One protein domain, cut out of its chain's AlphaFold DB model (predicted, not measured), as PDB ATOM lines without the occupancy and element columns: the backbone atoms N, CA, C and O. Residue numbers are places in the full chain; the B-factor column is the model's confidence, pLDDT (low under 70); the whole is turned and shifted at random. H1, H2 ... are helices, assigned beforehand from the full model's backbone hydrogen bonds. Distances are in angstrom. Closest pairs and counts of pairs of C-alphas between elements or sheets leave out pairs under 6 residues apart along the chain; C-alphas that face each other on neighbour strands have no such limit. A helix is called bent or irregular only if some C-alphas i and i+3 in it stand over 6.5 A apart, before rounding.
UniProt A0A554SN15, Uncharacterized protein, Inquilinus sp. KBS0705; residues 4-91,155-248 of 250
ATOM      1  N   ALA A   4       0.153   7.896  15.236       88.75
ATOM      2  CA  ALA A   4      -1.184   7.426  14.879       88.75
ATOM      3  C   ALA A   4      -1.279   5.897  14.679       88.75
ATOM      4  O   ALA A   4      -2.345   5.321  14.890       88.75
ATOM      5  N   ALA A   5      -0.198   5.236  14.249       88.94
ATOM      6  CA  ALA A   5      -0.155   3.776  14.146       88.94
ATOM      7  C   ALA A   5      -0.110   3.129  15.536       88.94
ATOM      8  O   ALA A   5      -0.806   2.144  15.774       88.94
ATOM      9  N   ASP A   6       0.681   3.694  16.450       90.56
ATOM     10  CA  ASP A   6       0.801   3.192  17.820       90.56
ATOM     11  C   ASP A   6      -0.486   3.411  18.624       90.56
ATOM     12  O   ASP A   6      -0.923   2.492  19.316       90.56
ATOM     13  N   ASP A   7      -1.162   4.549  18.444       93.25
ATOM     14  CA  ASP A   7      -2.484   4.803  19.033       93.25
ATOM     15  C   ASP A   7      -3.507   3.754  18.574       93.25
ATOM     16  O   ASP A   7      -4.212   3.158  19.387       93.25
ATOM     17  N   LEU A   8      -3.561   3.463  17.267       94.75
ATOM     18  CA  LEU A   8      -4.459   2.434  16.737       94.75
ATOM     19  C   LEU A   8      -4.138   1.051  17.314       94.75
ATOM     20  O   LEU A   8      -5.052   0.310  17.672       94.75
ATOM     21  N   ARG A   9      -2.856   0.694  17.427       94.25
ATOM     22  CA  ARG A   9      -2.435  -0.579  18.030       94.25
ATOM     23  C   ARG A   9      -2.852  -0.680  19.490       94.25
ATOM     24  O   ARG A   9      -3.300  -1.744  19.911       94.25
ATOM     25  N   LEU A  10      -2.718   0.407  20.246       94.62
ATOM     26  CA  LEU A  10      -3.112   0.451  21.647       94.62
ATOM     27  C   LEU A  10      -4.625   0.256  21.803       94.62
ATOM     28  O   LEU A  10      -5.050  -0.574  22.604       94.62
ATOM     29  N   GLU A  11      -5.434   0.945  20.995       97.00
ATOM     30  CA  GLU A  11      -6.892   0.771  21.010       97.00
ATOM     31  C   GLU A  11      -7.311  -0.652  20.601       97.00
ATOM     32  O   GLU A  11      -8.193  -1.239  21.229       97.00
ATOM     33  N   LEU A  12      -6.637  -1.257  19.614       96.31
ATOM     34  CA  LEU A  12      -6.860  -2.663  19.250       96.31
ATOM     35  C   LEU A  12      -6.507  -3.619  20.396       96.31
ATOM     36  O   LEU A  12      -7.253  -4.560  20.652       96.31
ATOM     37  N   ALA A  13      -5.400  -3.379  21.101       94.50
ATOM     38  CA  ALA A  13      -4.993  -4.197  22.240       94.50
ATOM     39  C   ALA A  13      -5.983  -4.077  23.410       94.50
ATOM     40  O   ALA A  13      -6.381  -5.091  23.987       94.50
ATOM     41  N   HIS A  14      -6.426  -2.858  23.736       95.50
ATOM     42  CA  HIS A  14      -7.450  -2.622  24.755       95.50
ATOM     43  C   HIS A  14      -8.761  -3.324  24.412       95.50
ATOM     44  O   HIS A  14      -9.331  -4.014  25.258       95.50
ATOM     45  N   PHE A  15      -9.215  -3.194  23.165       96.62
ATOM     46  CA  PHE A  15     -10.433  -3.849  22.718       96.62
ATOM     47  C   PHE A  15     -10.305  -5.369  22.735       96.62
ATOM     48  O   PHE A  15     -11.182  -6.038  23.269       96.62
ATOM     49  N   ASN A  16      -9.194  -5.934  22.254       93.38
ATOM     50  CA  ASN A  16      -8.987  -7.380  22.287       93.38
ATOM     51  C   ASN A  16      -8.988  -7.929  23.726       93.38
ATOM     52  O   ASN A  16      -9.648  -8.925  24.009       93.38
ATOM     53  N   ASN A  17      -8.327  -7.242  24.663       92.44
ATOM     54  CA  ASN A  17      -8.363  -7.611  26.081       92.44
ATOM     55  C   ASN A  17      -9.788  -7.572  26.645       92.44
ATOM     56  O   ASN A  17     -10.200  -8.494  27.349       92.44
ATOM     57  N   PHE A  18     -10.556  -6.538  26.301       94.38
ATOM     58  CA  PHE A  18     -11.962  -6.432  26.676       94.38
ATOM     59  C   PHE A  18     -12.799  -7.593  26.105       94.38
ATOM     60  O   PHE A  18     -13.572  -8.203  26.848       94.38
ATOM     61  N   ILE A  19     -12.607  -7.949  24.830       93.00
ATOM     62  CA  ILE A  19     -13.284  -9.077  24.176       93.00
ATOM     63  C   ILE A  19     -12.953 -10.396  24.872       93.00
ATOM     64  O   ILE A  19     -13.859 -11.167  25.200       93.00
ATOM     65  N   ILE A  20     -11.674 -10.642  25.159       88.56
ATOM     66  CA  ILE A  20     -11.225 -11.844  25.866       88.56
ATOM     67  C   ILE A  20     -11.901 -11.944  27.236       88.56
ATOM     68  O   ILE A  20     -12.439 -12.994  27.574       88.56
ATOM     69  N   GLN A  21     -11.914 -10.857  28.009       89.56
ATOM     70  CA  GLN A  21     -12.441 -10.855  29.375       89.56
ATOM     71  C   GLN A  21     -13.963 -10.997  29.446       89.56
ATOM     72  O   GLN A  21     -14.465 -11.696  30.323       89.56
ATOM     73  N   ASN A  22     -14.699 -10.339  28.550       88.81
ATOM     74  CA  ASN A  22     -16.152 -10.207  28.684       88.81
ATOM     75  C   ASN A  22     -16.922 -11.177  27.791       88.81
ATOM     76  O   ASN A  22     -17.988 -11.650  28.176       88.81
ATOM     77  N   TYR A  23     -16.374 -11.513  26.624       86.94
ATOM     78  CA  TYR A  23     -17.025 -12.413  25.682       86.94
ATOM     79  C   TYR A  23     -16.387 -13.799  25.730       86.94
ATOM     80  O   TYR A  23     -17.094 -14.770  25.961       86.94
ATOM     81  N   LEU A  24     -15.064 -13.931  25.592       78.12
ATOM     82  CA  LEU A  24     -14.440 -15.254  25.407       78.12
ATOM     83  C   LEU A  24     -14.221 -16.039  26.717       78.12
ATOM     84  O   LEU A  24     -14.298 -17.268  26.717       78.12
ATOM     85  N   ALA A  25     -13.975 -15.362  27.843       67.44
ATOM     86  CA  ALA A  25     -13.698 -16.009  29.130       67.44
ATOM     87  C   ALA A  25     -14.928 -16.702  29.750       67.44
ATOM     88  O   ALA A  25     -14.780 -17.649  30.521       67.44
ATOM     89  N   ALA A  26     -16.146 -16.283  29.389       56.50
ATOM     90  CA  ALA A  26     -17.394 -16.823  29.936       56.50
ATOM     91  C   ALA A  26     -17.895 -18.098  29.220       56.50
ATOM     92  O   ALA A  26     -18.939 -18.653  29.568       56.50
ATOM     93  N   LEU A  27     -17.175 -18.582  28.204       56.34
ATOM     94  CA  LEU A  27     -17.811 -19.292  27.094       56.34
ATOM     95  C   LEU A  27     -17.767 -20.822  27.119       56.34
ATOM     96  O   LEU A  27     -18.034 -21.477  26.117       56.34
ATOM     97  N   LYS A  28     -17.515 -21.418  28.285       49.56
ATOM     98  CA  LYS A  28     -17.689 -22.869  28.473       49.56
ATOM     99  C   LYS A  28     -19.069 -23.277  29.001       49.56
ATOM    100  O   LYS A  28     -19.352 -24.468  29.014       49.56
ATOM    101  N   ALA A  29     -19.928 -22.341  29.422       49.50
ATOM    102  CA  ALA A  29     -21.142 -22.687  30.176       49.50
ATOM    103  C   ALA A  29     -22.488 -22.322  29.508       49.50
ATOM    104  O   ALA A  29     -23.518 -22.863  29.911       49.50
ATOM    105  N   THR A  30     -22.517 -21.422  28.518       52.41
ATOM    106  CA  THR A  30     -23.750 -20.674  28.179       52.41
ATOM    107  C   THR A  30     -24.327 -20.895  26.778       52.41
ATOM    108  O   THR A  30     -25.540 -20.752  26.617       52.41
ATOM    109  N   VAL A  31     -23.547 -21.294  25.766       56.88
ATOM    110  CA  VAL A  31     -24.087 -21.493  24.404       56.88
ATOM    111  C   VAL A  31     -24.616 -22.921  24.254       56.88
ATOM    112  O   VAL A  31     -23.914 -23.818  23.805       56.88
ATOM    113  N   LYS A  32     -25.872 -23.143  24.659       57.66
ATOM    114  CA  LYS A  32     -26.567 -24.437  24.484       57.66
ATOM    115  C   LYS A  32     -27.157 -24.639  23.082       57.66
ATOM    116  O   LYS A  32     -27.621 -25.729  22.775       57.66
ATOM    117  N   ASN A  33     -27.186 -23.594  22.255       67.31
ATOM    118  CA  ASN A  33     -27.766 -23.628  20.915       67.31
ATOM    119  C   ASN A  33     -26.638 -23.719  19.876       67.31
ATOM    120  O   ASN A  33     -25.989 -22.712  19.592       67.31
ATOM    121  N   GLU A  34     -26.389 -24.918  19.342       71.06
ATOM    122  CA  GLU A  34     -25.317 -25.195  18.369       71.06
ATOM    123  C   GLU A  34     -25.268 -24.210  17.184       71.06
ATOM    124  O   GLU A  34     -24.189 -23.708  16.879       71.06
ATOM    125  N   PRO A  35     -26.390 -23.840  16.541       74.50
ATOM    126  CA  PRO A  35     -26.405 -22.784  15.530       74.50
ATOM    127  C   PRO A  35     -25.792 -21.450  15.983       74.50
ATOM    128  O   PRO A  35     -25.085 -20.804  15.220       74.50
ATOM    129  N   LEU A  36     -25.996 -21.021  17.230       81.81
ATOM    130  CA  LEU A  36     -25.388 -19.777  17.721       81.81
ATOM    131  C   LEU A  36     -23.898 -19.945  18.051       81.81
ATOM    132  O   LEU A  36     -23.161 -18.956  18.065       81.81
ATOM    133  N   LEU A  37     -23.422 -21.185  18.213       86.12
ATOM    134  CA  LEU A  37     -21.993 -21.483  18.298       86.12
ATOM    135  C   LEU A  37     -21.263 -21.117  16.996       86.12
ATOM    136  O   LEU A  37     -20.105 -20.711  17.050       86.12
ATOM    137  N   TYR A  38     -21.934 -21.192  15.840       90.12
ATOM    138  CA  TYR A  38     -21.378 -20.711  14.572       90.12
ATOM    139  C   TYR A  38     -21.015 -19.221  14.656       90.12
ATOM    140  O   TYR A  38     -19.864 -18.855  14.426       90.12
ATOM    141  N   LEU A  39     -21.971 -18.366  15.045       91.75
ATOM    142  CA  LEU A  39     -21.743 -16.921  15.158       91.75
ATOM    143  C   LEU A  39     -20.673 -16.613  16.201       91.75
ATOM    144  O   LEU A  39     -19.803 -15.777  15.965       91.75
ATOM    145  N   TYR A  40     -20.678 -17.343  17.314       89.25
ATOM    146  CA  TYR A  40     -19.620 -17.236  18.306       89.25
ATOM    147  C   TYR A  40     -18.233 -17.555  17.729       89.25
ATOM    148  O   TYR A  40     -17.286 -16.797  17.935       89.25
ATOM    149  N   ASN A  41     -18.096 -18.658  16.992       89.88
ATOM    150  CA  ASN A  41     -16.821 -19.045  16.399       89.88
ATOM    151  C   ASN A  41     -16.334 -17.998  15.391       89.88
ATOM    152  O   ASN A  41     -15.140 -17.703  15.361       89.88
ATOM    153  N   VAL A  42     -17.243 -17.392  14.619       93.00
ATOM    154  CA  VAL A  42     -16.917 -16.248  13.753       93.00
ATOM    155  C   VAL A  42     -16.440 -15.056  14.590       93.00
ATOM    156  O   VAL A  42     -15.375 -14.512  14.310       93.00
ATOM    157  N   PHE A  43     -17.152 -14.690  15.660       93.19
ATOM    158  CA  PHE A  43     -16.770 -13.586  16.551       93.19
ATOM    159  C   PHE A  43     -15.390 -13.791  17.188       93.19
ATOM    160  O   PHE A  43     -14.567 -12.877  17.209       93.19
ATOM    161  N   LYS A  44     -15.104 -15.011  17.654       91.25
ATOM    162  CA  LYS A  44     -13.792 -15.386  18.189       91.25
ATOM    163  C   LYS A  44     -12.700 -15.239  17.128       91.25
ATOM    164  O   LYS A  44     -11.692 -14.592  17.394       91.25
ATOM    165  N   LYS A  45     -12.916 -15.777  15.920       91.56
ATOM    166  CA  LYS A  45     -11.976 -15.633  14.794       91.56
ATOM    167  C   LYS A  45     -11.715 -14.163  14.451       91.56
ATOM    168  O   LYS A  45     -10.578 -13.813  14.136       91.56
ATOM    169  N   MET A  46     -12.734 -13.297  14.526       92.69
ATOM    170  CA  MET A  46     -12.548 -11.852  14.352       92.69
ATOM    171  C   MET A  46     -11.638 -11.283  15.442       92.69
ATOM    172  O   MET A  46     -10.680 -10.594  15.110       92.69
ATOM    173  N   GLY A  47     -11.876 -11.621  16.714       90.75
ATOM    174  CA  GLY A  47     -11.009 -11.231  17.834       90.75
ATOM    175  C   GLY A  47      -9.548 -11.652  17.634       90.75
ATOM    176  O   GLY A  47      -8.648 -10.815  17.707       90.75
ATOM    177  N   ASP A  48      -9.314 -12.914  17.266       89.06
ATOM    178  CA  ASP A  48      -7.973 -13.426  16.951       89.06
ATOM    179  C   ASP A  48      -7.336 -12.647  15.779       89.06
ATOM    180  O   ASP A  48      -6.157 -12.288  15.810       89.06
ATOM    181  N   SER A  49      -8.140 -12.291  14.772       91.12
ATOM    182  CA  SER A  49      -7.697 -11.503  13.617       91.12
ATOM    183  C   SER A  49      -7.329 -10.060  13.976       91.12
ATOM    184  O   SER A  49      -6.424  -9.502  13.356       91.12
ATOM    185  N   LEU A  50      -7.961  -9.447  14.985       91.56
ATOM    186  CA  LEU A  50      -7.582  -8.112  15.467       91.56
ATOM    187  C   LEU A  50      -6.154  -8.096  16.022       91.56
ATOM    188  O   LEU A  50      -5.425  -7.128  15.803       91.56
ATOM    189  N   CYS A  51      -5.734  -9.176  16.686       86.81
ATOM    190  CA  CYS A  51      -4.357  -9.340  17.150       86.81
ATOM    191  C   CYS A  51      -3.379  -9.378  15.965       86.81
ATOM    192  O   CYS A  51      -2.407  -8.619  15.930       86.81
ATOM    193  N   THR A  52      -3.683 -10.185  14.943       88.88
ATOM    194  CA  THR A  52      -2.893 -10.260  13.703       88.88
ATOM    195  C   THR A  52      -2.802  -8.901  13.005       88.88
ATOM    196  O   THR A  52      -1.716  -8.488  12.604       88.88
ATOM    197  N   ILE A  53      -3.910  -8.160  12.920       90.69
ATOM    198  CA  ILE A  53      -3.938  -6.804  12.353       90.69
ATOM    199  C   ILE A  53      -3.059  -5.852  13.174       90.69
ATOM    200  O   ILE A  53      -2.263  -5.113  12.600       90.69
ATOM    201  N   GLY A  54      -3.151  -5.882  14.507       90.31
ATOM    202  CA  GLY A  54      -2.315  -5.064  15.391       90.31
ATOM    203  C   GLY A  54      -0.816  -5.333  15.216       90.31
ATOM    204  O   GLY A  54      -0.020  -4.393  15.134       90.31
ATOM    205  N   ASN A  55      -0.434  -6.605  15.083       87.38
ATOM    206  CA  ASN A  55       0.943  -7.011  14.793       87.38
ATOM    207  C   ASN A  55       1.388  -6.546  13.402       87.38
ATOM    208  O   ASN A  55       2.499  -6.040  13.243       87.38
ATOM    209  N   ALA A  56       0.504  -6.634  12.408       88.00
ATOM    210  CA  ALA A  56       0.803  -6.168  11.063       88.00
ATOM    211  C   ALA A  56       1.017  -4.644  11.002       88.00
ATOM    212  O   ALA A  56       1.927  -4.163  10.325       88.00
ATOM    213  N   ILE A  57       0.232  -3.875  11.765       87.50
ATOM    214  CA  ILE A  57       0.418  -2.423  11.904       87.50
ATOM    215  C   ILE A  57       1.781  -2.108  12.542       87.50
ATOM    216  O   ILE A  57       2.444  -1.162  12.117       87.50
ATOM    217  N   ALA A  58       2.222  -2.909  13.521       82.44
ATOM    218  CA  ALA A  58       3.522  -2.752  14.181       82.44
ATOM    219  C   ALA A  58       4.699  -2.935  13.214       82.44
ATOM    220  O   ALA A  58       5.669  -2.182  13.243       82.44
ATOM    221  N   ALA A  59       4.608  -3.951  12.361       76.38
ATOM    222  CA  ALA A  59       5.686  -4.337  11.462       76.38
ATOM    223  C   ALA A  59       5.751  -3.487  10.178       76.38
ATOM    224  O   ALA A  59       6.761  -3.547   9.487       76.38
ATOM    225  N   GLN A  60       4.725  -2.670   9.885       66.06
ATOM    226  CA  GLN A  60       4.607  -1.680   8.794       66.06
ATOM    227  C   GLN A  60       4.949  -2.159   7.364       66.06
ATOM    228  O   GLN A  60       4.084  -2.114   6.490       66.06
ATOM    229  N   LYS A  61       6.206  -2.539   7.100       61.28
ATOM    230  CA  LYS A  61       6.755  -2.974   5.801       61.28
ATOM    231  C   LYS A  61       7.252  -4.425   5.786       61.28
ATOM    232  O   LYS A  61       7.411  -4.964   4.698       61.28
ATOM    233  N   ASP A  62       7.438  -5.049   6.949       62.66
ATOM    234  CA  ASP A  62       8.086  -6.367   7.061       62.66
ATOM    235  C   ASP A  62       7.098  -7.528   7.251       62.66
ATOM    236  O   ASP A  62       7.501  -8.667   7.479       62.66
ATOM    237  N   VAL A  63       5.791  -7.263   7.160       68.38
ATOM    238  CA  VAL A  63       4.781  -8.322   7.243       68.38
ATOM    239  C   VAL A  63       4.759  -9.082   5.927       68.38
ATOM    240  O   VAL A  63       4.456  -8.505   4.878       68.38
ATOM    241  N   SER A  64       5.042 -10.381   5.974       71.00
ATOM    242  CA  SER A  64       4.914 -11.224   4.794       71.00
ATOM    243  C   SER A  64       3.453 -11.279   4.357       71.00
ATOM    244  O   SER A  64       2.552 -11.431   5.182       71.00
ATOM    245  N   TYR A  65       3.196 -11.236   3.046       73.81
ATOM    246  CA  TYR A  65       1.841 -11.443   2.519       73.81
ATOM    247  C   TYR A  65       1.248 -12.779   3.003       73.81
ATOM    248  O   TYR A  65       0.044 -12.871   3.230       73.81
ATOM    249  N   ARG A  66       2.099 -13.794   3.227       73.88
ATOM    250  CA  ARG A  66       1.695 -15.104   3.761       73.88
ATOM    251  C   ARG A  66       1.114 -15.005   5.168       73.88
ATOM    252  O   ARG A  66       0.179 -15.734   5.472       73.88
ATOM    253  N   ASP A  67       1.612 -14.077   5.981       74.94
ATOM    254  CA  ASP A  67       1.114 -13.849   7.342       74.94
ATOM    255  C   ASP A  67      -0.255 -13.146   7.330       74.94
ATOM    256  O   ASP A  67      -1.009 -13.216   8.300       74.94
ATOM    257  N   LEU A  68      -0.598 -12.492   6.214       82.31
ATOM    258  CA  LEU A  68      -1.864 -11.788   6.008       82.31
ATOM    259  C   LEU A  68      -2.902 -12.624   5.250       82.31
ATOM    260  O   LEU A  68      -4.089 -12.344   5.377       82.31
ATOM    261  N   MET A  69      -2.498 -13.664   4.512       80.94
ATOM    262  CA  MET A  69      -3.424 -14.561   3.799       80.94
ATOM    263  C   MET A  69      -4.550 -15.129   4.680       80.94
ATOM    264  O   MET A  69      -5.690 -15.149   4.211       80.94
ATOM    265  N   PRO A  70      -4.312 -15.534   5.947       85.75
ATOM    266  CA  PRO A  70      -5.394 -15.990   6.821       85.75
ATOM    267  C   PRO A  70      -6.507 -14.952   7.023       85.75
ATOM    268  O   PRO A  70      -7.658 -15.325   7.239       85.75
ATOM    269  N   LEU A  71      -6.202 -13.654   6.894       89.44
ATOM    270  CA  LEU A  71      -7.196 -12.589   7.011       89.44
ATOM    271  C   LEU A  71      -8.197 -12.567   5.843       89.44
ATOM    272  O   LEU A  71      -9.280 -12.015   6.011       89.44
ATOM    273  N   ASN A  72      -7.904 -13.180   4.690       89.75
ATOM    274  CA  ASN A  72      -8.897 -13.305   3.612       89.75
ATOM    275  C   ASN A  72     -10.068 -14.194   4.046       89.75
ATOM    276  O   ASN A  72     -11.228 -13.846   3.821       89.75
ATOM    277  N   GLN A  73      -9.782 -15.299   4.745       89.81
ATOM    278  CA  GLN A  73     -10.830 -16.159   5.296       89.81
ATOM    279  C   GLN A  73     -11.646 -15.415   6.355       89.81
ATOM    280  O   GLN A  73     -12.866 -15.538   6.390       89.81
ATOM    281  N   THR A  74     -10.993 -14.585   7.173       90.38
ATOM    282  CA  THR A  74     -11.671 -13.695   8.120       90.38
ATOM    283  C   THR A  74     -12.659 -12.771   7.403       90.38
ATOM    284  O   THR A  74     -13.785 -12.606   7.864       90.38
ATOM    285  N   VAL A  75     -12.289 -12.199   6.253       93.00
ATOM    286  CA  VAL A  75     -13.195 -11.341   5.472       93.00
ATOM    287  C   VAL A  75     -14.401 -12.129   4.951       93.00
ATOM    288  O   VAL A  75     -15.521 -11.626   5.048       93.00
ATOM    289  N   PHE A  76     -14.203 -13.351   4.446       94.06
ATOM    290  CA  PHE A  76     -15.311 -14.214   4.021       94.06
ATOM    291  C   PHE A  76     -16.236 -14.570   5.192       94.06
ATOM    292  O   PHE A  76     -17.437 -14.332   5.109       94.06
ATOM    293  N   ASP A  77     -15.688 -15.078   6.301       94.81
ATOM    294  CA  ASP A  77     -16.460 -15.470   7.489       94.81
ATOM    295  C   ASP A  77     -17.265 -14.272   8.039       94.81
ATOM    296  O   ASP A  77     -18.449 -14.392   8.376       94.81
ATOM    297  N   ALA A  78     -16.645 -13.085   8.064       95.44
ATOM    298  CA  ALA A  78     -17.288 -11.832   8.439       95.44
ATOM    299  C   ALA A  78     -18.441 -11.477   7.493       95.44
ATOM    300  O   ALA A  78     -19.558 -11.231   7.949       95.44
ATOM    301  N   ALA A  79     -18.201 -11.483   6.181       96.19
ATOM    302  CA  ALA A  79     -19.214 -11.161   5.184       96.19
ATOM    303  C   ALA A  79     -20.389 -12.145   5.221       96.19
ATOM    304  O   ALA A  79     -21.545 -11.721   5.216       96.19
ATOM    305  N   LEU A  80     -20.102 -13.445   5.319       97.06
ATOM    306  CA  LEU A  80     -21.110 -14.491   5.409       97.06
ATOM    307  C   LEU A  80     -21.964 -14.317   6.669       97.06
ATOM    308  O   LEU A  80     -23.184 -14.356   6.576       97.06
ATOM    309  N   SER A  81     -21.363 -14.063   7.836       96.62
ATOM    310  CA  SER A  81     -22.139 -13.831   9.067       96.62
ATOM    311  C   SER A  81     -23.079 -12.624   8.960       96.62
ATOM    312  O   SER A  81     -24.258 -12.748   9.286       96.62
ATOM    313  N   ILE A  82     -22.596 -11.491   8.434       97.19
ATOM    314  CA  ILE A  82     -23.416 -10.290   8.215       97.19
ATOM    315  C   ILE A  82     -24.551 -10.606   7.237       97.19
ATOM    316  O   ILE A  82     -25.704 -10.279   7.506       97.19
ATOM    317  N   PHE A  83     -24.244 -11.283   6.127       96.94
ATOM    318  CA  PHE A  83     -25.234 -11.682   5.129       96.94
ATOM    319  C   PHE A  83     -26.325 -12.565   5.729       96.94
ATOM    320  O   PHE A  83     -27.505 -12.300   5.513       96.94
ATOM    321  N   LEU A  84     -25.956 -13.589   6.502       96.81
ATOM    322  CA  LEU A  84     -26.924 -14.477   7.143       96.81
ATOM    323  C   LEU A  84     -27.830 -13.697   8.097       96.81
ATOM    324  O   LEU A  84     -29.045 -13.886   8.052       96.81
ATOM    325  N   ILE A  85     -27.267 -12.799   8.909       96.38
ATOM    326  CA  ILE A  85     -28.031 -11.976   9.856       96.38
ATOM    327  C   ILE A  85     -28.991 -11.039   9.113       96.38
ATOM    328  O   ILE A  85     -30.178 -11.029   9.415       96.38
ATOM    329  N   GLU A  86     -28.523 -10.306   8.102       95.12
ATOM    330  CA  GLU A  86     -29.365  -9.367   7.346       95.12
ATOM    331  C   GLU A  86     -30.450 -10.041   6.502       95.12
ATOM    332  O   GLU A  86     -31.544  -9.501   6.334       95.12
ATOM    333  N   ARG A  87     -30.168 -11.237   5.978       94.75
ATOM    334  CA  ARG A  87     -31.138 -12.032   5.214       94.75
ATOM    335  C   ARG A  87     -32.190 -12.694   6.096       94.75
ATOM    336  O   ARG A  87     -33.128 -13.279   5.548       94.75
ATOM    337  N   SER A  88     -32.021 -12.639   7.412       95.25
ATOM    338  CA  SER A  88     -32.920 -13.269   8.366       95.25
ATOM    339  C   SER A  88     -33.961 -12.289   8.868       95.25
ATOM    340  O   SER A  88     -33.637 -11.210   9.353       95.25
ATOM    341  N   ASN A  89     -35.230 -12.686   8.813       93.25
ATOM    342  CA  ASN A  89     -36.309 -11.854   9.351       93.25
ATOM    343  C   ASN A  89     -36.368 -11.881  10.886       93.25
ATOM    344  O   ASN A  89     -36.873 -10.951  11.513       93.25
ATOM    345  N   ASN A  90     -35.910 -12.975  11.492       93.81
ATOM    346  CA  ASN A  90     -35.916 -13.205  12.931       93.81
ATOM    347  C   ASN A  90     -34.869 -14.269  13.312       93.81
ATOM    348  O   ASN A  90     -34.168 -14.814  12.455       93.81
ATOM    349  N   LEU A  91     -34.771 -14.573  14.609       91.19
ATOM    350  CA  LEU A  91     -33.816 -15.547  15.141       91.19
ATOM    351  C   LEU A  91     -34.036 -16.972  14.601       91.19
ATOM    352  O   LEU A  91     -33.066 -17.690  14.380       91.19
ATOM    353  N   PRO A 155     -24.062 -19.618   0.173       93.50
ATOM    354  CA  PRO A 155     -24.080 -18.596  -0.865       93.50
ATOM    355  C   PRO A 155     -22.676 -18.409  -1.440       93.50
ATOM    356  O   PRO A 155     -21.683 -18.468  -0.709       93.50
ATOM    357  N   ASP A 156     -22.589 -18.161  -2.743       92.31
ATOM    358  CA  ASP A 156     -21.309 -17.856  -3.374       92.31
ATOM    359  C   ASP A 156     -20.836 -16.422  -3.054       92.31
ATOM    360  O   ASP A 156     -21.586 -15.569  -2.565       92.31
ATOM    361  N   ASN A 157     -19.561 -16.135  -3.337       93.19
ATOM    362  CA  ASN A 157     -18.967 -14.828  -3.044       93.19
ATOM    363  C   ASN A 157     -19.707 -13.671  -3.726       93.19
ATOM    364  O   ASN A 157     -19.830 -12.584  -3.153       93.19
ATOM    365  N   GLN A 158     -20.185 -13.884  -4.952       92.25
ATOM    366  CA  GLN A 158     -20.849 -12.849  -5.727       92.25
ATOM    367  C   GLN A 158     -22.238 -12.553  -5.161       92.25
ATOM    368  O   GLN A 158     -22.606 -11.378  -5.078       92.25
ATOM    369  N   GLU A 159     -22.982 -13.570  -4.729       93.62
ATOM    370  CA  GLU A 159     -24.264 -13.434  -4.039       93.62
ATOM    371  C   GLU A 159     -24.103 -12.591  -2.769       93.62
ATOM    372  O   GLU A 159     -24.784 -11.570  -2.613       93.62
ATOM    373  N   ILE A 160     -23.149 -12.959  -1.905       95.94
ATOM    374  CA  ILE A 160     -22.885 -12.257  -0.642       95.94
ATOM    375  C   ILE A 160     -22.516 -10.792  -0.915       95.94
ATOM    376  O   ILE A 160     -23.140  -9.877  -0.375       95.94
ATOM    377  N   LEU A 161     -21.528 -10.545  -1.783       93.38
ATOM    378  CA  LEU A 161     -21.054  -9.190  -2.079       93.38
ATOM    379  C   LEU A 161     -22.134  -8.324  -2.728       93.38
ATOM    380  O   LEU A 161     -22.281  -7.155  -2.370       93.38
ATOM    381  N   THR A 162     -22.891  -8.876  -3.677       93.44
ATOM    382  CA  THR A 162     -23.980  -8.152  -4.347       93.44
ATOM    383  C   THR A 162     -25.053  -7.760  -3.346       93.44
ATOM    384  O   THR A 162     -25.529  -6.623  -3.363       93.44
ATOM    385  N   TYR A 163     -25.412  -8.672  -2.442       95.00
ATOM    386  CA  TYR A 163     -26.378  -8.371  -1.402       95.00
ATOM    387  C   TYR A 163     -25.865  -7.277  -0.463       95.00
ATOM    388  O   TYR A 163     -26.536  -6.258  -0.317       95.00
ATOM    389  N   LEU A 164     -24.666  -7.430   0.107       94.81
ATOM    390  CA  LEU A 164     -24.130  -6.480   1.084       94.81
ATOM    391  C   LEU A 164     -23.930  -5.076   0.495       94.81
ATOM    392  O   LEU A 164     -24.202  -4.090   1.171       94.81
ATOM    393  N   LYS A 165     -23.515  -4.948  -0.769       91.38
ATOM    394  CA  LYS A 165     -23.368  -3.631  -1.419       91.38
ATOM    395  C   LYS A 165     -24.702  -2.923  -1.640       91.38
ATOM    396  O   LYS A 165     -24.793  -1.713  -1.443       91.38
ATOM    397  N   ASN A 166     -25.716  -3.670  -2.073       90.81
ATOM    398  CA  ASN A 166     -26.942  -3.087  -2.621       90.81
ATOM    399  C   ASN A 166     -28.116  -3.082  -1.639       90.81
ATOM    400  O   ASN A 166     -29.016  -2.260  -1.778       90.81
ATOM    401  N   ASN A 167     -28.122  -3.997  -0.671       92.12
ATOM    402  CA  ASN A 167     -29.274  -4.265   0.190       92.12
ATOM    403  C   ASN A 167     -28.957  -4.155   1.682       92.12
ATOM    404  O   ASN A 167     -29.888  -4.269   2.475       92.12
ATOM    405  N   ALA A 168     -27.692  -3.930   2.068       90.44
ATOM    406  CA  ALA A 168     -27.351  -3.818   3.478       90.44
ATOM    407  C   ALA A 168     -28.147  -2.692   4.152       90.44
ATOM    408  O   ALA A 168     -28.088  -1.532   3.724       90.44
ATOM    409  N   GLN A 169     -28.865  -3.022   5.224       88.75
ATOM    410  CA  GLN A 169     -29.701  -2.073   5.960       88.75
ATOM    411  C   GLN A 169     -28.857  -0.947   6.563       88.75
ATOM    412  O   GLN A 169     -29.234   0.230   6.540       88.75
ATOM    413  N   ILE A 170     -27.673  -1.295   7.072       87.62
ATOM    414  CA  ILE A 170     -26.732  -0.331   7.627       87.62
ATOM    415  C   ILE A 170     -25.818   0.173   6.506       87.62
ATOM    416  O   ILE A 170     -24.975  -0.545   5.973       87.62
ATOM    417  N   ARG A 171     -25.921   1.465   6.172       85.88
ATOM    418  CA  ARG A 171     -25.143   2.080   5.074       85.88
ATOM    419  C   ARG A 171     -23.628   1.912   5.212       85.88
ATOM    420  O   ARG A 171     -22.925   1.861   4.204       85.88
ATOM    421  N   THR A 172     -23.102   1.888   6.436       85.69
ATOM    422  CA  THR A 172     -21.666   1.675   6.678       85.69
ATOM    423  C   THR A 172     -21.223   0.270   6.285       85.69
ATOM    424  O   THR A 172     -20.108   0.133   5.788       85.69
ATOM    425  N   THR A 173     -22.100  -0.730   6.416       87.31
ATOM    426  CA  THR A 173     -21.888  -2.096   5.922       87.31
ATOM    427  C   THR A 173     -21.736  -2.086   4.407       87.31
ATOM    428  O   THR A 173     -20.672  -2.446   3.911       87.31
ATOM    429  N   GLY A 174     -22.709  -1.551   3.661       83.81
ATOM    430  CA  GLY A 174     -22.612  -1.502   2.195       83.81
ATOM    431  C   GLY A 174     -21.359  -0.775   1.693       83.81
ATOM    432  O   GLY A 174     -20.654  -1.264   0.810       83.81
ATOM    433  N   ARG A 175     -20.985   0.341   2.333       87.88
ATOM    434  CA  ARG A 175     -19.736   1.056   2.010       87.88
ATOM    435  C   ARG A 175     -18.476   0.237   2.274       87.88
ATOM    436  O   ARG A 175     -17.522   0.380   1.515       87.88
ATOM    437  N   ALA A 176     -18.453  -0.586   3.322       86.56
ATOM    438  CA  ALA A 176     -17.298  -1.422   3.647       86.56
ATOM    439  C   ALA A 176     -17.006  -2.454   2.547       86.56
ATOM    440  O   ALA A 176     -15.844  -2.733   2.271       86.56
ATOM    441  N   PHE A 177     -18.050  -2.961   1.886       87.81
ATOM    442  CA  PHE A 177     -17.935  -3.983   0.844       87.81
ATOM    443  C   PHE A 177     -17.878  -3.421  -0.585       87.81
ATOM    444  O   PHE A 177     -17.551  -4.162  -1.510       87.81
ATOM    445  N   ASN A 178     -18.116  -2.119  -0.793       83.81
ATOM    446  CA  ASN A 178     -18.012  -1.479  -2.115       83.81
ATOM    447  C   ASN A 178     -16.619  -1.599  -2.753       83.81
ATOM    448  O   ASN A 178     -16.510  -1.568  -3.976       83.81
ATOM    449  N   GLY A 179     -15.566  -1.725  -1.941       73.75
ATOM    450  CA  GLY A 179     -14.193  -1.894  -2.424       73.75
ATOM    451  C   GLY A 179     -13.852  -3.309  -2.903       73.75
ATOM    452  O   GLY A 179     -12.829  -3.483  -3.558       73.75
ATOM    453  N   LEU A 180     -14.680  -4.313  -2.597       81.38
ATOM    454  CA  LEU A 180     -14.480  -5.698  -3.035       81.38
ATOM    455  C   LEU A 180     -15.262  -5.930  -4.324       81.38
ATOM    456  O   LEU A 180     -16.389  -5.465  -4.431       81.38
ATOM    457  N   THR A 181     -14.717  -6.623  -5.322       75.06
ATOM    458  CA  THR A 181     -15.399  -6.828  -6.616       75.06
ATOM    459  C   THR A 181     -16.192  -8.130  -6.625       75.06
ATOM    460  O   THR A 181     -17.419  -8.081  -6.523       75.06
ATOM    461  N   THR A 182     -15.493  -9.264  -6.706       72.94
ATOM    462  CA  THR A 182     -16.056 -10.620  -6.840       72.94
ATOM    463  C   THR A 182     -15.480 -11.626  -5.844       72.94
ATOM    464  O   THR A 182     -16.015 -12.725  -5.723       72.94
ATOM    465  N   SER A 183     -14.415 -11.275  -5.122       80.38
ATOM    466  CA  SER A 183     -13.813 -12.132  -4.103       80.38
ATOM    467  C   SER A 183     -13.568 -11.380  -2.800       80.38
ATOM    468  O   SER A 183     -13.603 -10.146  -2.739       80.38
ATOM    469  N   PHE A 184     -13.318 -12.163  -1.755       84.25
ATOM    470  CA  PHE A 184     -12.879 -11.682  -0.449       84.25
ATOM    471  C   PHE A 184     -11.354 -11.745  -0.287       84.25
ATOM    472  O   PHE A 184     -10.841 -11.537   0.812       84.25
ATOM    473  N   ASP A 185     -10.626 -12.000  -1.379       82.50
ATOM    474  CA  ASP A 185      -9.166 -12.014  -1.391       82.50
ATOM    475  C   ASP A 185      -8.636 -10.581  -1.376       82.50
ATOM    476  O   ASP A 185      -8.376  -9.965  -2.408       82.50
ATOM    477  N   VAL A 186      -8.505 -10.028  -0.173       82.69
ATOM    478  CA  VAL A 186      -7.948  -8.688   0.041       82.69
ATOM    479  C   VAL A 186      -6.423  -8.711  -0.098       82.69
ATOM    480  O   VAL A 186      -5.821  -7.765  -0.613       82.69
ATOM    481  N   PHE A 187      -5.798  -9.803   0.341       81.31
ATOM    482  CA  PHE A 187      -4.366 -10.053   0.236       81.31
ATOM    483  C   PHE A 187      -4.090 -11.132  -0.812       81.31
ATOM    484  O   PHE A 187      -4.349 -12.311  -0.592       81.31
ATOM    485  N   THR A 188      -3.542 -10.724  -1.950       77.56
ATOM    486  CA  THR A 188      -3.071 -11.600  -3.032       77.56
ATOM    487  C   THR A 188      -1.550 -11.527  -3.143       77.56
ATOM    488  O   THR A 188      -0.928 -10.688  -2.487       77.56
ATOM    489  N   GLU A 189      -0.942 -12.376  -3.980       73.00
ATOM    490  CA  GLU A 189       0.485 -12.233  -4.292       73.00
ATOM    491  C   GLU A 189       0.789 -10.795  -4.742       73.00
ATOM    492  O   GLU A 189       0.073 -10.254  -5.598       73.00
ATOM    493  N   PRO A 190       1.806 -10.149  -4.145       66.19
ATOM    494  CA  PRO A 190       2.105  -8.766  -4.449       66.19
ATOM    495  C   PRO A 190       2.584  -8.658  -5.893       66.19
ATOM    496  O   PRO A 190       3.529  -9.325  -6.319       66.19
ATOM    497  N   THR A 191       1.956  -7.769  -6.655       63.41
ATOM    498  CA  THR A 191       2.547  -7.319  -7.919       63.41
ATOM    499  C   THR A 191       3.801  -6.492  -7.615       63.41
ATOM    500  O   THR A 191       3.894  -5.876  -6.551       63.41
ATOM    501  N   ALA A 192       4.753  -6.417  -8.552       58.62
ATOM    502  CA  ALA A 192       6.010  -5.666  -8.387       58.62
ATOM    503  C   ALA A 192       5.835  -4.170  -8.013       58.62
ATOM    504  O   ALA A 192       6.812  -3.505  -7.679       58.62
ATOM    505  N   ASN A 193       4.602  -3.652  -8.045       56.34
ATOM    506  CA  ASN A 193       4.243  -2.255  -7.813       56.34
ATOM    507  C   ASN A 193       3.411  -2.018  -6.534       56.34
ATOM    508  O   ASN A 193       2.920  -0.904  -6.336       56.34
ATOM    509  N   GLU A 194       3.207  -3.017  -5.665       68.19
ATOM    510  CA  GLU A 194       2.500  -2.778  -4.400       68.19
ATOM    511  C   GLU A 194       3.348  -1.929  -3.445       68.19
ATOM    512  O   GLU A 194       4.411  -2.334  -2.982       68.19
ATOM    513  N   ASN A 195       2.863  -0.724  -3.138       69.50
ATOM    514  CA  ASN A 195       3.504   0.169  -2.178       69.50
ATOM    515  C   ASN A 195       2.906   0.004  -0.767       69.50
ATOM    516  O   ASN A 195       1.817  -0.544  -0.574       69.50
ATOM    517  N   SER A 196       3.599   0.536   0.244       70.88
ATOM    518  CA  SER A 196       3.170   0.461   1.648       70.88
ATOM    519  C   SER A 196       1.796   1.096   1.911       70.88
ATOM    520  O   SER A 196       1.099   0.680   2.837       70.88
ATOM    521  N   ASN A 197       1.371   2.072   1.099       75.56
ATOM    522  CA  ASN A 197       0.048   2.688   1.229       75.56
ATOM    523  C   ASN A 197      -1.071   1.732   0.794       75.56
ATOM    524  O   ASN A 197      -2.118   1.701   1.437       75.56
ATOM    525  N   THR A 198      -0.851   0.913  -0.237       78.75
ATOM    526  CA  THR A 198      -1.803  -0.126  -0.658       78.75
ATOM    527  C   THR A 198      -2.031  -1.153   0.456       78.75
ATOM    528  O   THR A 198      -3.177  -1.437   0.802       78.75
ATOM    529  N   ASN A 199      -0.963  -1.649   1.088       77.25
ATOM    530  CA  ASN A 199      -1.069  -2.624   2.185       77.25
ATOM    531  C   ASN A 199      -1.741  -2.046   3.431       77.25
ATOM    532  O   ASN A 199      -2.581  -2.699   4.050       77.25
ATOM    533  N   LYS A 200      -1.444  -0.783   3.750       83.25
ATOM    534  CA  LYS A 200      -2.152  -0.033   4.788       83.25
ATOM    535  C   LYS A 200      -3.657   0.015   4.514       83.25
ATOM    536  O   LYS A 200      -4.441  -0.303   5.401       83.25
ATOM    537  N   LEU A 201      -4.081   0.363   3.296       85.06
ATOM    538  CA  LEU A 201      -5.503   0.405   2.935       85.06
ATOM    539  C   LEU A 201      -6.169  -0.978   3.004       85.06
ATOM    540  O   LEU A 201      -7.280  -1.083   3.519       85.06
ATOM    541  N   LYS A 202      -5.487  -2.039   2.557       86.50
ATOM    542  CA  LYS A 202      -5.959  -3.429   2.682       86.50
ATOM    543  C   LYS A 202      -6.205  -3.816   4.147       86.50
ATOM    544  O   LYS A 202      -7.305  -4.251   4.484       86.50
ATOM    545  N   LEU A 203      -5.237  -3.568   5.035       87.94
ATOM    546  CA  LEU A 203      -5.376  -3.810   6.480       87.94
ATOM    547  C   LEU A 203      -6.536  -3.018   7.094       87.94
ATOM    548  O   LEU A 203      -7.317  -3.560   7.873       87.94
ATOM    549  N   LEU A 204      -6.678  -1.746   6.715       89.12
ATOM    550  CA  LEU A 204      -7.773  -0.891   7.169       89.12
ATOM    551  C   LEU A 204      -9.150  -1.399   6.716       89.12
ATOM    552  O   LEU A 204     -10.117  -1.282   7.474       89.12
ATOM    553  N   THR A 205      -9.242  -1.970   5.513       89.31
ATOM    554  CA  THR A 205     -10.459  -2.614   4.997       89.31
ATOM    555  C   THR A 205     -10.812  -3.848   5.815       89.31
ATOM    556  O   THR A 205     -11.943  -3.943   6.294       89.31
ATOM    557  N   VAL A 206      -9.852  -4.752   6.046       91.81
ATOM    558  CA  VAL A 206     -10.085  -5.958   6.857       91.81
ATOM    559  C   VAL A 206     -10.503  -5.593   8.277       91.81
ATOM    560  O   VAL A 206     -11.502  -6.116   8.764       91.81
ATOM    561  N   LEU A 207      -9.812  -4.641   8.914       93.81
ATOM    562  CA  LEU A 207     -10.186  -4.156  10.243       93.81
ATOM    563  C   LEU A 207     -11.628  -3.642  10.269       93.81
ATOM    564  O   LEU A 207     -12.391  -3.953  11.177       93.81
ATOM    565  N   ASN A 208     -12.018  -2.858   9.264       92.94
ATOM    566  CA  ASN A 208     -13.364  -2.308   9.193       92.94
ATOM    567  C   ASN A 208     -14.433  -3.401   9.051       92.94
ATOM    568  O   ASN A 208     -15.459  -3.333   9.718       92.94
ATOM    569  N   ILE A 209     -14.188  -4.397   8.200       94.56
ATOM    570  CA  ILE A 209     -15.102  -5.526   7.993       94.56
ATOM    571  C   ILE A 209     -15.217  -6.375   9.266       94.56
ATOM    572  O   ILE A 209     -16.330  -6.718   9.662       94.56
ATOM    573  N   ALA A 210     -14.096  -6.647   9.940       95.12
ATOM    574  CA  ALA A 210     -14.080  -7.401  11.190       95.12
ATOM    575  C   ALA A 210     -14.901  -6.700  12.283       95.12
ATOM    576  O   ALA A 210     -15.771  -7.325  12.885       95.12
ATOM    577  N   LEU A 211     -14.699  -5.392  12.489       95.69
ATOM    578  CA  LEU A 211     -15.462  -4.622  13.479       95.69
ATOM    579  C   LEU A 211     -16.962  -4.610  13.172       95.69
ATOM    580  O   LEU A 211     -17.760  -4.814  14.080       95.69
ATOM    581  N   ILE A 212     -17.349  -4.424  11.903       95.62
ATOM    582  CA  ILE A 212     -18.762  -4.468  11.498       95.62
ATOM    583  C   ILE A 212     -19.357  -5.843  11.806       95.62
ATOM    584  O   ILE A 212     -20.399  -5.914  12.447       95.62
ATOM    585  N   SER A 213     -18.698  -6.932  11.405       96.50
ATOM    586  CA  SER A 213     -19.189  -8.288  11.687       96.50
ATOM    587  C   SER A 213     -19.328  -8.538  13.189       96.50
ATOM    588  O   SER A 213     -20.369  -9.025  13.630       96.50
ATOM    589  N   MET A 214     -18.345  -8.119  13.991       95.62
ATOM    590  CA  MET A 214     -18.438  -8.212  15.448       95.62
ATOM    591  C   MET A 214     -19.652  -7.448  15.987       95.62
ATOM    592  O   MET A 214     -20.379  -8.006  16.800       95.62
ATOM    593  N   SER A 215     -19.935  -6.232  15.504       95.50
ATOM    594  CA  SER A 215     -21.131  -5.475  15.905       95.50
ATOM    595  C   SER A 215     -22.451  -6.150  15.508       95.50
ATOM    596  O   SER A 215     -23.433  -6.011  16.228       95.50
ATOM    597  N   TYR A 216     -22.497  -6.883  14.391       95.38
ATOM    598  CA  TYR A 216     -23.686  -7.655  14.001       95.38
ATOM    599  C   TYR A 216     -23.895  -8.888  14.884       95.38
ATOM    600  O   TYR A 216     -25.031  -9.271  15.147       95.38
ATOM    601  N   ILE A 217     -22.807  -9.524  15.318       94.56
ATOM    602  CA  ILE A 217     -22.860 -10.758  16.107       94.56
ATOM    603  C   ILE A 217     -23.075 -10.477  17.600       94.56
ATOM    604  O   ILE A 217     -23.754 -11.256  18.267       94.56
ATOM    605  N   GLU A 218     -22.520  -9.382  18.126       93.25
ATOM    606  CA  GLU A 218     -22.533  -9.038  19.556       93.25
ATOM    607  C   GLU A 218     -23.908  -9.201  20.236       93.25
ATOM    608  O   GLU A 218     -23.950  -9.868  21.278       93.25
ATOM    609  N   PRO A 219     -25.037  -8.752  19.644       91.06
ATOM    610  CA  PRO A 219     -26.349  -8.862  20.283       91.06
ATOM    611  C   PRO A 219     -26.784 -10.306  20.569       91.06
ATOM    612  O   PRO A 219     -27.554 -10.560  21.497       91.06
ATOM    613  N   PHE A 220     -26.282 -11.277  19.800       89.56
ATOM    614  CA  PHE A 220     -26.594 -12.698  19.973       89.56
ATOM    615  C   PHE A 220     -25.795 -13.354  21.106       89.56
ATOM    616  O   PHE A 220     -26.092 -14.486  21.488       89.56
ATOM    617  N   LEU A 221     -24.793 -12.661  21.657       86.94
ATOM    618  CA  LEU A 221     -23.941 -13.169  22.734       86.94
ATOM    619  C   LEU A 221     -24.532 -12.911  24.130       86.94
ATOM    620  O   LEU A 221     -24.003 -13.425  25.114       86.94
ATOM    621  N   GLY A 222     -25.637 -12.159  24.219       82.94
ATOM    622  CA  GLY A 222     -26.443 -12.034  25.437       82.94
ATOM    623  C   GLY A 222     -25.714 -11.375  26.610       82.94
ATOM    624  O   GLY A 222     -25.946 -11.743  27.762       82.94
ATOM    625  N   GLN A 223     -24.810 -10.436  26.327       87.06
ATOM    626  CA  GLN A 223     -24.055  -9.730  27.356       87.06
ATOM    627  C   GLN A 223     -24.892  -8.687  28.097       87.06
ATOM    628  O   GLN A 223     -25.982  -8.288  27.682       87.06
ATOM    629  N   SER A 224     -24.374  -8.237  29.242       89.38
ATOM    630  CA  SER A 224     -25.010  -7.156  29.994       89.38
ATOM    631  C   SER A 224     -24.975  -5.839  29.212       89.38
ATOM    632  O   SER A 224     -24.016  -5.560  28.494       89.38
ATOM    633  N   LYS A 225     -25.963  -4.966  29.448       92.62
ATOM    634  CA  LYS A 225     -26.016  -3.623  28.845       92.62
ATOM    635  C   LYS A 225     -24.711  -2.837  29.028       92.62
ATOM    636  O   LYS A 225     -24.298  -2.131  28.118       92.62
ATOM    637  N   GLN A 226     -24.071  -2.950  30.194       95.12
ATOM    638  CA  GLN A 226     -22.809  -2.258  30.464       95.12
ATOM    639  C   GLN A 226     -21.684  -2.752  29.549       95.12
ATOM    640  O   GLN A 226     -20.919  -1.944  29.033       95.12
ATOM    641  N   VAL A 227     -21.604  -4.067  29.332       93.75
ATOM    642  CA  VAL A 227     -20.619  -4.677  28.432       93.75
ATOM    643  C   VAL A 227     -20.875  -4.217  26.994       93.75
ATOM    644  O   VAL A 227     -19.943  -3.750  26.349       93.75
ATOM    645  N   THR A 228     -22.124  -4.228  26.525       93.94
ATOM    646  CA  THR A 228     -22.479  -3.737  25.180       93.94
ATOM    647  C   THR A 228     -22.127  -2.257  24.985       93.94
ATOM    648  O   THR A 228     -21.519  -1.898  23.980       93.94
ATOM    649  N   VAL A 229     -22.404  -1.387  25.965       96.69
ATOM    650  CA  VAL A 229     -22.017   0.038  25.888       96.69
ATOM    651  C   VAL A 229     -20.497   0.192  25.790       96.69
ATOM    652  O   VAL A 229     -19.999   0.924  24.938       96.69
ATOM    653  N   THR A 230     -19.733  -0.531  26.613       97.12
ATOM    654  CA  THR A 230     -18.264  -0.489  26.546       97.12
ATOM    655  C   THR A 230     -17.732  -1.039  25.217       97.12
ATOM    656  O   THR A 230     -16.769  -0.496  24.672       97.12
ATOM    657  N   PHE A 231     -18.368  -2.065  24.648       97.00
ATOM    658  CA  PHE A 231     -18.043  -2.574  23.315       97.00
ATOM    659  C   PHE A 231     -18.204  -1.484  22.240       97.00
ATOM    660  O   PHE A 231     -17.299  -1.279  21.425       97.00
ATOM    661  N   GLU A 232     -19.325  -0.758  22.252       96.19
ATOM    662  CA  GLU A 232     -19.606   0.334  21.312       96.19
ATOM    663  C   GLU A 232     -18.597   1.483  21.453       96.19
ATOM    664  O   GLU A 232     -18.057   1.969  20.454       96.19
ATOM    665  N   GLU A 233     -18.280   1.880  22.689       97.62
ATOM    666  CA  GLU A 233     -17.300   2.930  22.984       97.62
ATOM    667  C   GLU A 233     -15.902   2.578  22.460       97.62
ATOM    668  O   GLU A 233     -15.254   3.396  21.800       97.62
ATOM    669  N   LEU A 234     -15.429   1.358  22.725       97.44
ATOM    670  CA  LEU A 234     -14.121   0.896  22.256       97.44
ATOM    671  C   LEU A 234     -14.085   0.763  20.728       97.44
ATOM    672  O   LEU A 234     -13.109   1.168  20.094       97.44
ATOM    673  N   THR A 235     -15.175   0.298  20.113       96.44
ATOM    674  CA  THR A 235     -15.311   0.266  18.649       96.44
ATOM    675  C   THR A 235     -15.204   1.676  18.055       96.44
ATOM    676  O   THR A 235     -14.476   1.890  17.083       96.44
ATOM    677  N   ALA A 236     -15.862   2.672  18.658       95.75
ATOM    678  CA  ALA A 236     -15.799   4.065  18.216       95.75
ATOM    679  C   ALA A 236     -14.388   4.674  18.352       95.75
ATOM    680  O   ALA A 236     -13.941   5.414  17.461       95.75
ATOM    681  N   LYS A 237     -13.654   4.330  19.419       97.31
ATOM    682  CA  LYS A 237     -12.244   4.722  19.587       97.31
ATOM    683  C   LYS A 237     -11.368   4.142  18.486       97.31
ATOM    684  O   LYS A 237     -10.633   4.898  17.848       97.31
ATOM    685  N   ILE A 238     -11.515   2.851  18.178       97.00
ATOM    686  CA  ILE A 238     -10.782   2.218  17.075       97.00
ATOM    687  C   ILE A 238     -11.115   2.902  15.749       97.00
ATOM    688  O   ILE A 238     -10.202   3.242  15.003       97.00
ATOM    689  N   VAL A 239     -12.389   3.171  15.448       94.12
ATOM    690  CA  VAL A 239     -12.788   3.871  14.209       94.12
ATOM    691  C   VAL A 239     -12.127   5.250  14.098       94.12
ATOM    692  O   VAL A 239     -11.697   5.642  13.008       94.12
ATOM    693  N   THR A 240     -12.000   5.965  15.214       95.19
ATOM    694  CA  THR A 240     -11.336   7.274  15.272       95.19
ATOM    695  C   THR A 240      -9.827   7.148  15.049       95.19
ATOM    696  O   THR A 240      -9.289   7.788  14.142       95.19
ATOM    697  N   ALA A 241      -9.147   6.273  15.797       94.94
ATOM    698  CA  ALA A 241      -7.712   6.022  15.650       94.94
ATOM    699  C   ALA A 241      -7.363   5.527  14.236       94.94
ATOM    700  O   ALA A 241      -6.409   5.993  13.610       94.94
ATOM    701  N   LYS A 242      -8.215   4.666  13.670       93.81
ATOM    702  CA  LYS A 242      -8.135   4.167  12.295       93.81
ATOM    703  C   LYS A 242      -8.119   5.307  11.279       93.81
ATOM    704  O   LYS A 242      -7.278   5.317  10.382       93.81
ATOM    705  N   LYS A 243      -9.031   6.276  11.415       92.31
ATOM    706  CA  LYS A 243      -9.118   7.447  10.526       92.31
ATOM    707  C   LYS A 243      -7.875   8.334  10.643       92.31
ATOM    708  O   LYS A 243      -7.367   8.804   9.625       92.31
ATOM    709  N   ASN A 244      -7.362   8.525  11.857       92.06
ATOM    710  CA  ASN A 244      -6.130   9.279  12.088       92.06
ATOM    711  C   ASN A 244      -4.934   8.595  11.417       92.06
ATOM    712  O   ASN A 244      -4.187   9.241  10.682       92.06
ATOM    713  N   TRP A 245      -4.795   7.276  11.588       90.81
ATOM    714  CA  TRP A 245      -3.730   6.533  10.930       90.81
ATOM    715  C   TRP A 245      -3.879   6.567   9.414       90.81
ATOM    716  O   TRP A 245      -2.895   6.855   8.736       90.81
ATOM    717  N   GLN A 246      -5.086   6.375   8.869       88.94
ATOM    718  CA  GLN A 246      -5.359   6.466   7.430       88.94
ATOM    719  C   GLN A 246      -4.812   7.764   6.818       88.94
ATOM    720  O   GLN A 246      -4.139   7.699   5.790       88.94
ATOM    721  N   ASN A 247      -5.024   8.898   7.490       87.12
ATOM    722  CA  ASN A 247      -4.600  10.225   7.032       87.12
ATOM    723  C   ASN A 247      -3.130  10.562   7.336       87.12
ATOM    724  O   ASN A 247      -2.611  11.535   6.796       87.12
ATOM    725  N   SER A 248      -2.452   9.787   8.188       82.06
ATOM    726  CA  SER A 248      -1.021   9.982   8.437       82.06
ATOM    727  C   SER A 248      -0.184   9.567   7.221       82.06
ATOM    728  O   SER A 248      -0.415   8.510   6.622       82.06
TER     729      SER A 248
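Overview. This is residues 4 to 91 and 155 to 248 of the 250 residues of an uncharacterized protein of Inquilinus sp. KBS0705 (UniProt A0A554SN15). H7 runs through the middle of a bundle of five helices, with H2, H4 and H8 packed round it and H1 packed on H2 and H8. The short hairpin of H5 and H6 packs on H4 and H7. The printed part has 182 residues with eight named helices, H1 to H8 along the chain, and no named strand: all helix. It is compact, with a radius of gyration of the C-alphas of 16.1 A and spans of 49 by 35 by 27 A.

Along the chain. H1, residues 4 to 24, begins at C-alpha 4 (-1.184, 7.426, 14.879) and measures 28.3 A. H2, residues 34 to 59, measures 38.0 A. H3 is residues 65 to 68, and H4, residues 70 to 86, measures 24.9 A. H5 is residues 157 to 167 and H6 residues 171 to 177. H7, residues 196 to 221, measures 37.0 A; it has a kink of 28 degrees near residue 215 and is only just irregular, with C-alphas 216 and 219 6.9 A apart. H8, residues 225 to 247, measures 33.6 A and ends at C-alpha 247 (-4.600, 10.225, 7.032).

Arrangement. H7, the hub, touches H2 at a shallow tilt of 28 degrees, opposite ways; their closest C-alphas, Met 46 and Ala 210, are 5.7 A apart. Every O i to N i+4 pair is within hydrogen-bond range in H1, H4, H5, H6 and H8, against 20 of 22 in H2 and 19 of 22 in H7; H3 is too short for one.

Size, cuts and confidence. Residues 92 to 154 are cut out, with 19.0 A between C-alphas 91 and 155. H6 to H7 is a long link. Residues 25 to 33, 60 to 63 and 190 to 195 have pLDDT under 70.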